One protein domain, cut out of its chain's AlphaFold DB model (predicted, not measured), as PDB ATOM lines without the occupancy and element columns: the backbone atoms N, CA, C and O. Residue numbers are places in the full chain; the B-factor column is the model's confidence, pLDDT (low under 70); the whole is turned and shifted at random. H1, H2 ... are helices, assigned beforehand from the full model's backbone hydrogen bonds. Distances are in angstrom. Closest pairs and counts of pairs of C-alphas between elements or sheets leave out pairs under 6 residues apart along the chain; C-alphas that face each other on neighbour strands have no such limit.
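Overview. This is residues 26 to 51 and 66 to 98 of the 98 residues of the protein "DNA mismatch repair protein MSH2" of Thanatephorus cucumeris (strain AG1-IB / isolate 7/3/14) (UniProt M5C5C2). Look first for one long helix, H1, which runs along most of a rod-like model; three shorter helices, H2, H3 and H4, fold back along one side of it as a broken second layer. H2 slants over the part of H1 near its last residues, H3 runs nearly alongside H1, and H4 crosses the part near its first residues. The printed part has 59 residues, with four named helices in the order H1, H2, H3, H4 and no named strand, and its class is all helix. It is only just compact, close to loose, with a radius of gyration of the C-alphas of 12.1 A, and it spans 39 by 19 by 17 A.

Along the chain. Find C-alpha 28 at (25.734, 47.112, 21.058); from there H1, residues 28 to 48, runs 30.1 A to C-alpha 48 at (3.157, 52.178, 1.827). After the cut, look at C-alpha 67, where H2 begins; it holds residues 67 to 80 and is 20.1 A long. H3 follows with residues 82 to 87, 8.2 A from first to last C-alpha. H4, residues 89 to 95, is 10.0 A long and ends at C-alpha 95, at (22.149, 43.309, 3.821).

Arrangement. Begin at H1, the hub, which touches the three other helices. Its residues 41 to 48 touch residues 73 to 78 of H2, where the closest C-alphas, those of Trp 45 and Leu 74, are 5.6 A apart; the two run opposite ways at a steep tilt of 45 degrees. Residues 34 to 38 of H1 touch H3, closest at the C-alphas of Ile 37 and Ile 85, 6.8 A apart, with a shallow tilt of 9 degrees, opposite ways. Residues 30 to 38 of H1 touch H4, closest at the C-alphas of Gly 34 and Cys 91, 5.3 A apart; here the tilt is steep, 43 degrees, and they run the same way. The helix packing is mostly crossed, but only just. H3 and H4 only just touch, with 3 pairs of C-alphas within 8 A, and touch only at the corner by their link. H2 and H3 meet only through their link, and H2 and H4 are apart. In H1, H2, H3 and H4 every O i to N i+4 pair is within hydrogen-bond range.

Size, cuts and confidence. The two C-alphas farthest apart, those of Ser 27 and Ser 66, are 39.0 A apart. Residues 52 to 65 are not printed, and across this cut, in the link from H1 to H2, C-alphas 51 and 66 are 11.6 A apart. The links from H2 to H3 and from H3 to H4 are tight. Residue 98 is the chain's last. The mean pLDDT of the printed part is 90.5, and no printed residue is under 70.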
ATOM      1  N   LEU A  26      30.405  43.871  16.365       84.69
ATOM      2  CA  LEU A  26      29.979  45.266  16.400       84.69
ATOM      3  C   LEU A  26      29.510  45.636  17.800       84.69
ATOM      4  O   LEU A  26      28.980  44.810  18.543       84.69
ATOM      5  N   SER A  27      29.664  46.913  18.154       90.12
ATOM      6  CA  SER A  27      29.174  47.387  19.443       90.12
ATOM      7  C   SER A  27      27.652  47.253  19.535       90.12
ATOM      8  O   SER A  27      26.922  47.252  18.532       90.12
ATOM      9  N   LYS A  28      27.165  47.167  20.773       87.56
ATOM     10  CA  LYS A  28      25.734  47.112  21.058       87.56
ATOM     11  C   LYS A  28      25.015  48.347  20.514       87.56
ATOM     12  O   LYS A  28      23.939  48.218  19.948       87.56
ATOM     13  N   GLU A  29      25.632  49.518  20.619       90.06
ATOM     14  CA  GLU A  29      25.090  50.783  20.121       90.06
ATOM     15  C   GLU A  29      24.933  50.768  18.598       90.06
ATOM     16  O   GLU A  29      23.866  51.115  18.098       90.06
ATOM     17  N   VAL A  30      25.952  50.301  17.863       90.75
ATOM     18  CA  VAL A  30      25.898  50.176  16.394       90.75
ATOM     19  C   VAL A  30      24.802  49.198  15.975       90.75
ATOM     20  O   VAL A  30      24.071  49.459  15.021       90.75
ATOM     21  N   THR A  31      24.659  48.095  16.709       91.25
ATOM     22  CA  THR A  31      23.626  47.082  16.462       91.25
ATOM     23  C   THR A  31      22.222  47.622  16.737       91.25
ATOM     24  O   THR A  31      21.326  47.455  15.916       91.25
ATOM     25  N   GLU A  32      22.013  48.308  17.863       92.88
ATOM     26  CA  GLU A  32      20.717  48.898  18.223       92.88
ATOM     27  C   GLU A  32      20.308  50.028  17.274       92.88
ATOM     28  O   GLU A  32      19.132  50.152  16.928       92.88
ATOM     29  N   GLU A  33      21.257  50.862  16.850       94.19
ATOM     30  CA  GLU A  33      21.019  51.889  15.839       94.19
ATOM     31  C   GLU A  33      20.640  51.258  14.495       94.19
ATOM     32  O   GLU A  33      19.645  51.654  13.889       94.19
ATOM     33  N   GLY A  34      21.379  50.233  14.065       94.12
ATOM     34  CA  GLY A  34      21.100  49.516  12.826       94.12
ATOM     35  C   GLY A  34      19.730  48.834  12.835       94.12
ATOM     36  O   GLY A  34      18.964  48.959  11.879       94.12
ATOM     37  N   ALA A  35      19.370  48.194  13.950       92.88
ATOM     38  CA  ALA A  35      18.061  47.574  14.130       92.88
ATOM     39  C   ALA A  35      16.923  48.600  14.012       92.88
ATOM     40  O   ALA A  35      15.948  48.346  13.308       92.88
ATOM     41  N   LYS A  36      17.074  49.788  14.615       95.19
ATOM     42  CA  LYS A  36      16.096  50.884  14.490       95.19
ATOM     43  C   LYS A  36      15.977  51.406  13.059       95.19
ATOM     44  O   LYS A  36      14.879  51.755  12.632       95.19
ATOM     45  N   ILE A  37      17.086  51.471  12.316       95.44
ATOM     46  CA  ILE A  37      17.075  51.875  10.902       95.44
ATOM     47  C   ILE A  37      16.277  50.863  10.069       95.44
ATOM     48  O   ILE A  37      15.398  51.271   9.314       95.44
ATOM     49  N   LEU A  38      16.539  49.559  10.219       93.75
ATOM     50  CA  LEU A  38      15.782  48.535   9.487       93.75
ATOM     51  C   LEU A  38      14.315  48.474   9.916       93.75
ATOM     52  O   LEU A  38      13.447  48.351   9.058       93.75
ATOM     53  N   GLU A  39      14.021  48.610  11.209       93.12
ATOM     54  CA  GLU A  39      12.647  48.686  11.710       93.12
ATOM     55  C   GLU A  39      11.891  49.862  11.074       93.12
ATOM     56  O   GLU A  39      10.763  49.692  10.613       93.12
ATOM     57  N   LEU A  40      12.516  51.040  10.983       93.50
ATOM     58  CA  LEU A  40      11.934  52.203  10.314       93.50
ATOM     59  C   LEU A  40      11.642  51.919   8.833       93.50
ATOM     60  O   LEU A  40      10.537  52.191   8.370       93.50
ATOM     61  N   VAL A  41      12.612  51.353   8.110       93.88
ATOM     62  CA  VAL A  41      12.485  51.027   6.680       93.88
ATOM     63  C   VAL A  41      11.365  50.020   6.439       93.88
ATOM     64  O   VAL A  41      10.525  50.228   5.567       93.88
ATOM     65  N   LEU A  42      11.323  48.939   7.216       92.12
ATOM     66  CA  LEU A  42      10.324  47.888   7.045       92.12
ATOM     67  C   LEU A  42       8.925  48.379   7.413       92.12
ATOM     68  O   LEU A  42       7.990  48.115   6.664       92.12
ATOM     69  N   ASN A  43       8.788  49.151   8.493       90.12
ATOM     70  CA  ASN A  43       7.513  49.770   8.853       90.12
ATOM     71  C   ASN A  43       7.038  50.763   7.787       90.12
ATOM     72  O   ASN A  43       5.847  50.854   7.503       90.12
ATOM     73  N   GLU A  44       7.936  51.549   7.193       92.56
ATOM     74  CA  GLU A  44       7.551  52.462   6.116       92.56
ATOM     75  C   GLU A  44       7.104  51.689   4.868       92.56
ATOM     76  O   GLU A  44       6.071  52.018   4.283       92.56
ATOM     77  N   TRP A  45       7.817  50.619   4.510       91.44
ATOM     78  CA  TRP A  45       7.428  49.749   3.407       91.44
ATOM     79  C   TRP A  45       6.059  49.103   3.627       91.44
ATOM     80  O   TRP A  45       5.224  49.185   2.729       91.44
ATOM     81  N   THR A  46       5.792  48.516   4.798       86.62
ATOM     82  CA  THR A  46       4.497  47.871   5.072       86.62
ATOM     83  C   THR A  46       3.348  48.869   4.982       86.62
ATOM     84  O   THR A  46       2.359  48.605   4.301       86.62
ATOM     85  N   ASN A  47       3.519  50.061   5.563       86.50
ATOM     86  CA  ASN A  47       2.526  51.130   5.492       86.50
ATOM     87  C   ASN A  47       2.264  51.593   4.048       86.50
ATOM     88  O   ASN A  47       1.116  51.832   3.678       86.50
ATOM     89  N   MET A  48       3.306  51.732   3.220       85.81
ATOM     90  CA  MET A  48       3.157  52.178   1.827       85.81
ATOM     91  C   MET A  48       2.605  51.094   0.904       85.81
ATOM     92  O   MET A  48       1.824  51.394   0.005       85.81
ATOM     93  N   ALA A  49       2.994  49.841   1.120       83.81
ATOM     94  CA  ALA A  49       2.536  48.702   0.336       83.81
ATOM     95  C   ALA A  49       1.112  48.247   0.712       83.81
ATOM     96  O   ALA A  49       0.618  47.270   0.148       83.81
ATOM     97  N   GLY A  50       0.449  48.940   1.650       73.31
ATOM     98  CA  GLY A  50      -0.878  48.565   2.139       73.31
ATOM     99  C   GLY A  50      -0.875  47.209   2.846       73.31
ATOM    100  O   GLY A  50      -1.892  46.520   2.862       73.31
ATOM    101  N   LEU A  51       0.283  46.804   3.378       70.06
ATOM    102  CA  LEU A  51       0.407  45.649   4.250       70.06
ATOM    103  C   LEU A  51      -0.057  46.121   5.627       70.06
ATOM    104  O   LEU A  51       0.712  46.744   6.363       70.06
ATOM    105  N   SER A  66       0.030  44.024  -6.320       81.44
ATOM    106  CA  SER A  66       0.791  42.959  -6.978       81.44
ATOM    107  C   SER A  66       2.193  42.825  -6.359       81.44
ATOM    108  O   SER A  66       2.741  43.815  -5.861       81.44
ATOM    109  N   PRO A  67       2.821  41.636  -6.402       83.44
ATOM    110  CA  PRO A  67       4.186  41.449  -5.908       83.44
ATOM    111  C   PRO A  67       5.192  42.439  -6.515       83.44
ATOM    112  O   PRO A  67       6.102  42.910  -5.835       83.44
ATOM    113  N   GLU A  68       5.016  42.802  -7.787       87.75
ATOM    114  CA  GLU A  68       5.869  43.767  -8.487       87.75
ATOM    115  C   GLU A  68       5.761  45.165  -7.875       87.75
ATOM    116  O   GLU A  68       6.771  45.853  -7.722       87.75
ATOM    117  N   GLU A  69       4.551  45.568  -7.489       85.81
ATOM    118  CA  GLU A  69       4.299  46.852  -6.846       85.81
ATOM    119  C   GLU A  69       4.882  46.888  -5.428       85.81
ATOM    120  O   GLU A  69       5.553  47.850  -5.053       85.81
ATOM    121  N   GLN A  70       4.739  45.801  -4.667       86.81
ATOM    122  CA  GLN A  70       5.347  45.676  -3.339       86.81
ATOM    123  C   GLN A  70       6.879  45.769  -3.402       86.81
ATOM    124  O   GLN A  70       7.494  46.441  -2.571       86.81
ATOM    125  N   VAL A  71       7.503  45.145  -4.410       90.44
ATOM    126  CA  VAL A  71       8.953  45.229  -4.649       90.44
ATOM    127  C   VAL A  71       9.368  46.628  -5.108       90.44
ATOM    128  O   VAL A  71      10.426  47.109  -4.694       90.44
ATOM    129  N   ARG A  72       8.566  47.303  -5.942       93.56
ATOM    130  CA  ARG A  72       8.827  48.691  -6.357       93.56
ATOM    131  C   ARG A  72       8.874  49.617  -5.143       93.56
ATOM    132  O   ARG A  72       9.857  50.332  -4.971       93.56
ATOM    133  N   ILE A  73       7.864  49.539  -4.279       91.56
ATOM    134  CA  ILE A  73       7.777  50.344  -3.056       91.56
ATOM    135  C   ILE A  73       8.943  50.016  -2.116       91.56
ATOM    136  O   ILE A  73       9.586  50.927  -1.602       91.56
ATOM    137  N   LEU A  74       9.288  48.732  -1.946       91.88
ATOM    138  CA  LEU A  74      10.436  48.330  -1.128       91.88
ATOM    139  C   LEU A  74      11.728  49.015  -1.596       91.88
ATOM    140  O   LEU A  74      12.471  49.558  -0.782       91.88
ATOM    141  N   ARG A  75      11.983  49.035  -2.911       93.88
ATOM    142  CA  ARG A  75      13.162  49.703  -3.487       93.88
ATOM    143  C   ARG A  75      13.163  51.205  -3.221       93.88
ATOM    144  O   ARG A  75      14.216  51.751  -2.912       93.88
ATOM    145  N   GLU A  76      12.010  51.856  -3.329       95.38
ATOM    146  CA  GLU A  76      11.874  53.294  -3.072       95.38
ATOM    147  C   GLU A  76      12.183  53.644  -1.615       95.38
ATOM    148  O   GLU A  76      12.950  54.573  -1.355       95.38
ATOM    149  N   VAL A  77      11.663  52.862  -0.666       94.75
ATOM    150  CA  VAL A  77      11.929  53.070   0.763       94.75
ATOM    151  C   VAL A  77      13.400  52.786   1.094       94.75
ATOM    152  O   VAL A  77      14.034  53.570   1.801       94.75
ATOM    153  N   PHE A  78      13.993  51.728   0.537       94.25
ATOM    154  CA  PHE A  78      15.425  51.457   0.714       94.25
ATOM    155  C   PHE A  78      16.306  52.583   0.165       94.25
ATOM    156  O   PHE A  78      17.253  52.994   0.832       94.25
ATOM    157  N   GLU A  79      15.989  53.115  -1.018       96.44
ATOM    158  CA  GLU A  79      16.744  54.222  -1.613       96.44
ATOM    159  C   GLU A  79      16.620  55.501  -0.774       96.44
ATOM    160  O   GLU A  79      17.614  56.179  -0.519       96.44
ATOM    161  N   LYS A  80      15.421  55.790  -0.253       96.56
ATOM    162  CA  LYS A  80      15.175  56.920   0.654       96.56
ATOM    163  C   LYS A  80      16.047  56.859   1.915       96.56
ATOM    164  O   LYS A  80      16.516  57.895   2.384       96.56
ATOM    165  N   HIS A  81      16.275  55.662   2.452       95.88
ATOM    166  CA  HIS A  81      17.060  55.443   3.671       95.88
ATOM    167  C   HIS A  81      18.504  54.998   3.415       95.88
ATOM    168  O   HIS A  81      19.235  54.723   4.373       95.88
ATOM    169  N   ARG A  82      18.952  54.986   2.152       94.44
ATOM    170  CA  ARG A  82      20.276  54.503   1.734       94.44
ATOM    171  C   ARG A  82      21.400  55.078   2.589       94.44
ATOM    172  O   ARG A  82      22.189  54.316   3.129       94.44
ATOM    173  N   THR A  83      21.443  56.396   2.781       96.94
ATOM    174  CA  THR A  83      22.512  57.057   3.553       96.94
ATOM    175  C   THR A  83      22.593  56.560   4.998       96.94
ATOM    176  O   THR A  83      23.684  56.431   5.544       96.94
ATOM    177  N   GLN A  84      21.454  56.271   5.634       95.31
ATOM    178  CA  GLN A  84      21.423  55.765   7.010       95.31
ATOM    179  C   GLN A  84      21.849  54.295   7.062       95.31
ATOM    180  O   GLN A  84      22.625  53.908   7.931       95.31
ATOM    181  N   ILE A  85      21.380  53.495   6.101       95.12
ATOM    182  CA  ILE A  85      21.747  52.085   5.944       95.12
ATOM    183  C   ILE A  85      23.257  51.947   5.706       95.12
ATOM    184  O   ILE A  85      23.934  51.212   6.418       95.12
ATOM    185  N   GLU A  86      23.798  52.684   4.737       95.31
ATOM    186  CA  GLU A  86      25.225  52.698   4.408       95.31
ATOM    187  C   GLU A  86      26.061  53.348   5.524       95.31
ATOM    188  O   GLU A  86      27.238  53.040   5.669       95.31
ATOM    189  N   GLY A  87      25.467  54.196   6.365       95.38
ATOM    190  CA  GLY A  87      26.131  54.782   7.530       95.38
ATOM    191  C   GLY A  87      26.332  53.816   8.702       95.38
ATOM    192  O   GLY A  87      27.124  54.112   9.595       95.38
ATOM    193  N   ASN A  88      25.652  52.665   8.714       96.00
ATOM    194  CA  ASN A  88      25.678  51.727   9.832       96.00
ATOM    195  C   ASN A  88      26.285  50.369   9.428       96.00
ATOM    196  O   ASN A  88      25.761  49.650   8.577       96.00
ATOM    197  N   ALA A  89      27.386  49.987  10.081       93.38
ATOM    198  CA  ALA A  89      28.119  48.758   9.761       93.38
ATOM    199  C   ALA A  89      27.296  47.475   9.988       93.38
ATOM    200  O   ALA A  89      27.499  46.481   9.289       93.38
ATOM    201  N   TRP A  90      26.352  47.493  10.933       94.56
ATOM    202  CA  TRP A  90      25.469  46.354  11.174       94.56
ATOM    203  C   TRP A  90      24.470  46.193  10.027       94.56
ATOM    204  O   TRP A  90      24.353  45.098   9.481       94.56
ATOM    205  N   CYS A  91      23.842  47.285   9.579       93.88
ATOM    206  CA  CYS A  91      22.965  47.271   8.405       93.88
ATOM    207  C   CYS A  91      23.687  46.733   7.164       93.88
ATOM    208  O   CYS A  91      23.155  45.870   6.470       93.88
ATOM    209  N   GLN A  92      24.918  47.193   6.912       93.62
ATOM    210  CA  GLN A  92      25.732  46.688   5.804       93.62
ATOM    211  C   GLN A  92      26.004  45.184   5.921       93.62
ATOM    212  O   GLN A  92      25.895  44.465   4.930       93.62
ATOM    213  N   SER A  93      26.332  44.694   7.121       90.88
ATOM    214  CA  SER A  93      26.575  43.267   7.338       90.88
ATOM    215  C   SER A  93      25.327  42.420   7.123       90.88
ATOM    216  O   SER A  93      25.437  41.329   6.571       90.88
ATOM    217  N   VAL A  94      24.163  42.887   7.577       89.31
ATOM    218  CA  VAL A  94      22.896  42.169   7.400       89.31
ATOM    219  C   VAL A  94      22.552  42.102   5.918       89.31
ATOM    220  O   VAL A  94      22.362  41.012   5.386       89.31
ATOM    221  N   LEU A  95      22.547  43.242   5.228       88.94
ATOM    222  CA  LEU A  95      22.149  43.309   3.821       88.94
ATOM    223  C   LEU A  95      23.153  42.638   2.882       88.94
ATOM    224  O   LEU A  95      22.753  42.104   1.857       88.94
ATOM    225  N   GLY A  96      24.439  42.640   3.230       86.06
ATOM    226  CA  GLY A  96      25.472  41.930   2.477       86.06
ATOM    227  C   GLY A  96      25.454  40.407   2.660       86.06
ATOM    228  O   GLY A  96      26.180  39.716   1.950       86.06
ATOM    229  N   SER A  97      24.668  39.889   3.611       80.56
ATOM    230  CA  SER A  97      24.509  38.448   3.869       80.56
ATOM    231  C   SER A  97      23.255  37.827   3.238       80.56
ATOM    232  O   SER A  97      23.088  36.608   3.307       80.56
ATOM    233  N   LEU A  98      22.394  38.664   2.649       74.31
ATOM    234  CA  LEU A  98      21.186  38.283   1.909       74.31
ATOM    235  C   LEU A  98      21.519  37.994   0.440       74.31
ATOM    236  O   LEU A  98      20.889  37.069  -0.119       74.31
TER     237      LEU A  98